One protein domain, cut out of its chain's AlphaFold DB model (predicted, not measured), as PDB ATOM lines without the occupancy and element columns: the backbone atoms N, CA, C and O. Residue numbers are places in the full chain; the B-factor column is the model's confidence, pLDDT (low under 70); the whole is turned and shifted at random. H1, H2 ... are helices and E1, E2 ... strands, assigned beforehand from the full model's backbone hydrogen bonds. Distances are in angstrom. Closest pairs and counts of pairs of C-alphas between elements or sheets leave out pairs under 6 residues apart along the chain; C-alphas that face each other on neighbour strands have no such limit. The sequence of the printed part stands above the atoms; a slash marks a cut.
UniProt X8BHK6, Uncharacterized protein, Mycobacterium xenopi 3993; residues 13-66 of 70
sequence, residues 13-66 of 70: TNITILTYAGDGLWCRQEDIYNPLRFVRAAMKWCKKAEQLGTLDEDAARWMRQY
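AT A GLANCE: This is residues 13 to 66 of the 70 residues of an uncharacterized protein of Mycobacterium xenopi 3993 (UniProt X8BHK6). A long two-strand hairpin, E1 and E2, makes one arm of an extended rod, and two helices make the other end, H1 running on from E2 and H2 folding back beside part of it. The 54 printed residues hold, in order, E1, E2, H1 and H2, a mixed class with one antiparallel sheet, E1 - E2. The radius of gyration of the C-alphas is 16.3 A and the spans are 46 by 21 by 17 A.

HOW THE PARTS SIT: Begin at E1, residues 14 to 22, and its hairpin partner E2, residues 25 to 33: N 15 and O 32 are 2.9 A apart, within hydrogen-bond range. H1, residues 35 to 51, is apart from E1. With residues 43 to 46 alone it touches H2, residues 57 to 66; the closest C-alphas, of Met 43 and Met 63, are 6.6 A apart. They run opposite ways at a steep tilt of 45 degrees. In H1 and H2 every O i to N i+4 pair is within hydrogen-bond range. H2 is apart from both strands.

IN THESE COORDINATES: Find C-alpha 14 at (175.658, 162.944, 149.577); E1 runs 24.9 A from there, and E2 returns over 24.4 A. H1 covers 24.5 A, and H2 14.2 A, ending at C-alpha 66, (195.661, 163.313, 154.324).

THE WHOLE: Look to Asp 23 and Gln 51 for the C-alphas farthest apart, 46.8 A. The printed part has no cut, its three links are tight, and no printed residue is under 70 in pLDDT.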
ATOM      1  N   THR A  13     178.025 167.014 148.488       95.69
ATOM      2  CA  THR A  13     176.825 166.274 148.084       95.69
ATOM      3  C   THR A  13     176.916 164.815 148.528       95.69
ATOM      4  O   THR A  13     177.931 164.158 148.287       95.69
ATOM      5  N   ASN A  14     175.837 164.316 149.122       96.44
ATOM      6  CA  ASN A  14     175.658 162.944 149.577       96.44
ATOM      7  C   ASN A  14     174.204 162.521 149.307       96.44
ATOM      8  O   ASN A  14     173.312 163.371 149.261       96.44
ATOM      9  N   ILE A  15     174.000 161.224 149.086       97.81
ATOM     10  CA  ILE A  15     172.686 160.587 149.084       97.81
ATOM     11  C   ILE A  15     172.627 159.670 150.305       97.81
ATOM     12  O   ILE A  15     173.407 158.720 150.386       97.81
ATOM     13  N   THR A  16     171.679 159.924 151.202       97.25
ATOM     14  CA  THR A  16     171.339 159.023 152.307       97.25
ATOM     15  C   THR A  16     170.064 158.266 151.959       97.25
ATOM     16  O   THR A  16     169.060 158.870 151.572       97.25
ATOM     17  N   ILE A  17     170.087 156.947 152.121       97.94
ATOM     18  CA  ILE A  17     168.919 156.073 152.013       97.94
ATOM     19  C   ILE A  17     168.583 155.581 153.420       97.94
ATOM     20  O   ILE A  17     169.405 154.938 154.072       97.94
ATOM     21  N   LEU A  18     167.370 155.879 153.886       98.06
ATOM     22  CA  LEU A  18     166.851 155.417 155.173       98.06
ATOM     23  C   LEU A  18     165.793 154.339 154.945       98.06
ATOM     24  O   LEU A  18     164.853 154.539 154.175       98.06
ATOM     25  N   THR A  19     165.925 153.200 155.623       98.38
ATOM     26  CA  THR A  19     164.914 152.136 155.593       98.38
ATOM     27  C   THR A  19     164.008 152.247 156.812       98.38
ATOM     28  O   THR A  19     164.453 152.086 157.952       98.38
ATOM     29  N   TYR A  20     162.733 152.538 156.557       98.12
ATOM     30  CA  TYR A  20     161.691 152.582 157.576       98.12
ATOM     31  C   TYR A  20     161.287 151.167 157.996       98.12
ATOM     32  O   TYR A  20     161.093 150.299 157.147       98.12
ATOM     33  N   ALA A  21     161.153 150.950 159.301       97.69
ATOM     34  CA  ALA A  21     160.906 149.639 159.893       97.69
ATOM     35  C   ALA A  21     159.455 149.428 160.357       97.69
ATOM     36  O   ALA A  21     159.122 148.330 160.792       97.69
ATOM     37  N   GLY A  22     158.600 150.454 160.269       98.12
ATOM     38  CA  GLY A  22     157.295 150.470 160.938       98.12
ATOM     39  C   GLY A  22     157.354 151.173 162.298       98.12
ATOM     40  O   GLY A  22     158.431 151.512 162.775       98.12
ATOM     41  N   ASP A  23     156.190 151.440 162.892       97.69
ATOM     42  CA  ASP A  23     156.029 151.981 164.256       97.69
ATOM     43  C   ASP A  23     156.856 153.235 164.602       97.69
ATOM     44  O   ASP A  23     157.276 153.440 165.739       97.69
ATOM     45  N   GLY A  24     157.103 154.104 163.621       96.88
ATOM     46  CA  GLY A  24     157.923 155.305 163.802       96.88
ATOM     47  C   GLY A  24     159.428 155.025 163.913       96.88
ATOM     48  O   GLY A  24     160.179 155.923 164.286       96.88
ATOM     49  N   LEU A  25     159.879 153.811 163.583       97.81
ATOM     50  CA  LEU A  25     161.263 153.360 163.714       97.81
ATOM     51  C   LEU A  25     161.980 153.238 162.362       97.81
ATOM     52  O   LEU A  25     161.387 152.930 161.328       97.81
ATOM     53  N   TRP A  26     163.301 153.416 162.393       97.88
ATOM     54  CA  TRP A  26     164.215 153.179 161.272       97.88
ATOM     55  C   TRP A  26     165.099 151.974 161.594       97.88
ATOM     56  O   TRP A  26     165.527 151.821 162.737       97.88
ATOM     57  N   CYS A  27     165.403 151.134 160.606       97.50
ATOM     58  CA  CYS A  27     166.248 149.948 160.815       97.50
ATOM     59  C   CYS A  27     167.577 149.985 160.058       97.50
ATOM     60  O   CYS A  27     168.449 149.161 160.336       97.50
ATOM     61  N   ARG A  28     167.754 150.904 159.101       98.25
ATOM     62  CA  ARG A  28     168.979 150.978 158.297       98.25
ATOM     63  C   ARG A  28     169.211 152.375 157.737       98.25
ATOM     64  O   ARG A  28     168.263 153.054 157.346       98.25
ATOM     65  N   GLN A  29     170.485 152.742 157.652       97.94
ATOM     66  CA  GLN A  29     170.978 153.905 156.929       97.94
ATOM     67  C   GLN A  29     172.100 153.464 155.987       97.94
ATOM     68  O   GLN A  29     173.013 152.744 156.394       97.94
ATOM     69  N   GLU A  30     172.028 153.899 154.735       98.00
ATOM     70  CA  GLU A  30     173.092 153.753 153.745       98.00
ATOM     71  C   GLU A  30     173.466 155.129 153.211       98.00
ATOM     72  O   GLU A  30     172.589 155.917 152.863       98.00
ATOM     73  N   ASP A  31     174.763 155.401 153.105       96.62
ATOM     74  CA  ASP A  31     175.273 156.675 152.612       96.62
ATOM     75  C   ASP A  31     176.119 156.457 151.359       96.62
ATOM     76  O   ASP A  31     177.118 155.736 151.372       96.62
ATOM     77  N   ILE A  32     175.732 157.123 150.272       97.31
ATOM     78  CA  ILE A  32     176.416 157.089 148.981       97.31
ATOM     79  C   ILE A  32     176.985 158.478 148.714       97.31
ATOM     80  O   ILE A  32     176.271 159.481 148.644       97.31
ATOM     81  N   TYR A  33     178.300 158.552 148.550       96.38
ATOM     82  CA  TYR A  33     178.997 159.810 148.319       96.38
ATOM     83  C   TYR A  33     180.308 159.598 147.569       96.38
ATOM     84  O   TYR A  33     180.831 158.493 147.485       96.38
ATOM     85  N   ASN A  34     180.860 160.690 147.032       96.25
ATOM     86  CA  ASN A  34     182.207 160.699 146.471       96.25
ATOM     87  C   ASN A  34     183.225 160.974 147.597       96.25
ATOM     88  O   ASN A  34     183.256 162.106 148.099       96.25
ATOM     89  N   PRO A  35     184.093 160.010 147.962       93.56
ATOM     90  CA  PRO A  35     185.045 160.180 149.059       93.56
ATOM     91  C   PRO A  35     185.989 161.372 148.862       93.56
ATOM     92  O   PRO A  35     186.256 162.114 149.803       93.56
ATOM     93  N   LEU A  36     186.424 161.643 147.626       93.50
ATOM     94  CA  LEU A  36     187.314 162.770 147.330       93.50
ATOM     95  C   LEU A  36     186.632 164.125 147.555       93.50
ATOM     96  O   LEU A  36     187.291 165.086 147.957       93.50
ATOM     97  N   ARG A  37     185.313 164.233 147.334       94.62
ATOM     98  CA  ARG A  37     184.566 165.464 147.656       94.62
ATOM     99  C   ARG A  37     184.498 165.692 149.163       94.62
ATOM    100  O   ARG A  37     184.624 166.834 149.599       94.62
ATOM    101  N   PHE A  38     184.358 164.622 149.939       93.75
ATOM    102  CA  PHE A  38     184.347 164.684 151.400       93.75
ATOM    103  C   PHE A  38     185.721 165.029 151.976       93.75
ATOM    104  O   PHE A  38     185.808 165.924 152.814       93.75
ATOM    105  N   VAL A  39     186.802 164.439 151.457       93.50
ATOM    106  CA  VAL A  39     188.176 164.818 151.839       93.50
ATOM    107  C   VAL A  39     188.434 166.298 151.543       93.50
ATOM    108  O   VAL A  39     188.948 167.017 152.396       93.50
ATOM    109  N   ARG A  40     188.011 166.810 150.377       94.00
ATOM    110  CA  ARG A  40     188.131 168.246 150.060       94.00
ATOM    111  C   ARG A  40     187.345 169.134 151.028       94.00
ATOM    112  O   ARG A  40     187.849 170.187 151.414       94.00
ATOM    113  N   ALA A  41     186.135 168.732 151.415       95.50
ATOM    114  CA  ALA A  41     185.332 169.459 152.396       95.50
ATOM    115  C   ALA A  41     186.005 169.464 153.781       95.50
ATOM    116  O   ALA A  41     186.143 170.528 154.382       95.50
ATOM    117  N   ALA A  42     186.513 168.317 154.236       95.12
ATOM    118  CA  ALA A  42     187.271 168.207 155.482       95.12
ATOM    119  C   ALA A  42     188.539 169.079 155.464       95.12
ATOM    120  O   ALA A  42     188.791 169.818 156.412       95.12
ATOM    121  N   MET A  43     189.283 169.103 154.354       95.56
ATOM    122  CA  MET A  43     190.449 169.982 154.198       95.56
ATOM    123  C   MET A  43     190.084 171.469 154.200       95.56
ATOM    124  O   MET A  43     190.812 172.279 154.771       95.56
ATOM    125  N   LYS A  44     188.958 171.849 153.581       96.00
ATOM    126  CA  LYS A  44     188.445 173.227 153.648       96.00
ATOM    127  C   LYS A  44     188.107 173.609 155.092       96.00
ATOM    128  O   LYS A  44     188.415 174.725 155.497       96.00
ATOM    129  N   TRP A  45     187.521 172.685 155.855       97.12
ATOM    130  CA  TRP A  45     187.214 172.890 157.271       97.12
ATOM    131  C   TRP A  45     188.488 173.046 158.103       97.12
ATOM    132  O   TRP A  45     188.606 174.037 158.816       97.12
ATOM    133  N   CYS A  46     189.478 172.161 157.934       96.62
ATOM    134  CA  CYS A  46     190.729 172.224 158.699       96.62
ATOM    135  C   CYS A  46     191.470 173.546 158.463       96.62
ATOM    136  O   CYS A  46     191.845 174.219 159.416       96.62
ATOM    137  N   LYS A  47     191.596 173.977 157.199       96.00
ATOM    138  CA  LYS A  47     192.214 175.271 156.855       96.00
ATOM    139  C   LYS A  47     191.477 176.452 157.474       96.00
ATOM    140  O   LYS A  47     192.098 177.434 157.864       96.00
ATOM    141  N   LYS A  48     190.147 176.378 157.543       97.56
ATOM    142  CA  LYS A  48     189.341 177.443 158.133       97.56
ATOM    143  C   LYS A  48     189.499 177.494 159.652       97.56
ATOM    144  O   LYS A  48     189.665 178.575 160.201       97.56
ATOM    145  N   ALA A  49     189.497 176.337 160.306       96.81
ATOM    146  CA  ALA A  49     189.759 176.236 161.735       96.81
ATOM    147  C   ALA A  49     191.189 176.691 162.083       96.81
ATOM    148  O   ALA A  49     191.382 177.395 163.067       96.81
ATOM    149  N   GLU A  50     192.185 176.381 161.245       96.56
ATOM    150  CA  GLU A  50     193.568 176.855 161.412       96.56
ATOM    151  C   GLU A  50     193.645 178.385 161.360       96.56
ATOM    152  O   GLU A  50     194.213 179.009 162.253       96.56
ATOM    153  N   GLN A  51     192.995 179.005 160.367       97.31
ATOM    154  CA  GLN A  51     192.920 180.467 160.231       97.31
ATOM    155  C   GLN A  51     192.268 181.155 161.436       97.31
ATOM    156  O   GLN A  51     192.605 182.295 161.744       97.31
ATOM    157  N   LEU A  52     191.317 180.483 162.086       97.31
ATOM    158  CA  LEU A  52     190.588 181.005 163.242       97.31
ATOM    159  C   LEU A  52     191.224 180.599 164.582       97.31
ATOM    160  O   LEU A  52     190.718 180.988 165.631       97.31
ATOM    161  N   GLY A  53     192.317 179.824 164.565       96.94
ATOM    162  CA  GLY A  53     192.968 179.314 165.774       96.94
ATOM    163  C   GLY A  53     192.138 178.279 166.544       96.94
ATOM    164  O   GLY A  53     192.363 178.077 167.734       96.94
ATOM    165  N   THR A  54     191.167 177.639 165.890       96.62
ATOM    166  CA  THR A  54     190.243 176.657 166.485       96.62
ATOM    167  C   THR A  54     190.527 175.217 166.055       96.62
ATOM    168  O   THR A  54     189.778 174.311 166.422       96.62
ATOM    169  N   LEU A  55     191.594 174.987 165.282       96.50
ATOM    170  CA  LEU A  55     192.010 173.648 164.863       96.50
ATOM    171  C   LEU A  55     192.641 172.890 166.036       96.50
ATOM    172  O   LEU A  55     193.687 173.289 166.543       96.50
ATOM    173  N   ASP A  56     192.021 171.782 166.440       95.25
ATOM    174  CA  ASP A  56     192.580 170.895 167.460       95.25
ATOM    175  C   ASP A  56     193.732 170.024 166.922       95.25
ATOM    176  O   ASP A  56     193.970 169.906 165.714       95.25
ATOM    177  N   GLU A  57     194.487 169.415 167.840       95.94
ATOM    178  CA  GLU A  57     195.666 168.619 167.491       95.94
ATOM    179  C   GLU A  57     195.330 167.384 166.648       95.94
ATOM    180  O   GLU A  57     196.123 166.998 165.784       95.94
ATOM    181  N   ASP A  58     194.170 166.769 166.874       95.31
ATOM    182  CA  ASP A  58     193.733 165.562 166.174       95.31
ATOM    183  C   ASP A  58     193.427 165.884 164.708       95.31
ATOM    184  O   ASP A  58     193.919 165.210 163.795       95.31
ATOM    185  N   ALA A  59     192.696 166.972 164.472       94.56
ATOM    186  CA  ALA A  59     192.413 167.498 163.150       94.56
ATOM    187  C   ALA A  59     193.687 167.988 162.450       94.56
ATOM    188  O   ALA A  59     193.858 167.738 161.258       94.56
ATOM    189  N   ALA A  60     194.625 168.608 163.174       95.56
ATOM    190  CA  ALA A  60     195.918 169.001 162.618       95.56
ATOM    191  C   ALA A  60     196.767 167.786 162.201       95.56
ATOM    192  O   ALA A  60     197.392 167.803 161.136       95.56
ATOM    193  N   ARG A  61     196.778 166.704 162.998       96.06
ATOM    194  CA  ARG A  61     197.437 165.438 162.622       96.06
ATOM    195  C   ARG A  61     196.789 164.830 161.381       96.06
ATOM    196  O   ARG A  61     197.504 164.477 160.445       96.06
ATOM    197  N   TRP A  62     195.459 164.769 161.344       94.62
ATOM    198  CA  TRP A  62     194.716 164.269 160.189       94.62
ATOM    199  C   TRP A  62     195.001 165.096 158.926       94.62
ATOM    200  O   TRP A  62     195.299 164.538 157.871       94.62
ATOM    201  N   MET A  63     194.992 166.427 159.041       94.62
ATOM    202  CA  MET A  63     195.270 167.349 157.938       94.62
ATOM    203  C   MET A  63     196.677 167.154 157.366       94.62
ATOM    204  O   MET A  63     196.837 167.195 156.150       94.62
ATOM    205  N   ARG A  64     197.692 166.893 158.202       93.75
ATOM    206  CA  ARG A  64     199.047 166.565 157.725       93.75
ATOM    207  C   ARG A  64     199.107 165.211 157.020       93.75
ATOM    208  O   ARG A  64     199.766 165.092 155.997       93.75
ATOM    209  N   GLN A  65     198.410 164.204 157.542       93.31
ATOM    210  CA  GLN A  65     198.423 162.854 156.975       93.31
ATOM    211  C   GLN A  65     197.694 162.763 155.625       93.31
ATOM    212  O   GLN A  65     198.148 162.057 154.727       93.31
ATOM    213  N   TYR A  66     196.559 163.452 155.480       89.06
ATOM    214  CA  TYR A  66     195.661 163.313 154.324       89.06
ATOM    215  C   TYR A  66     195.585 164.560 153.438       89.06
ATOM    216  O   TYR A  66     194.925 164.535 152.397       89.06
TER     217      TYR A  66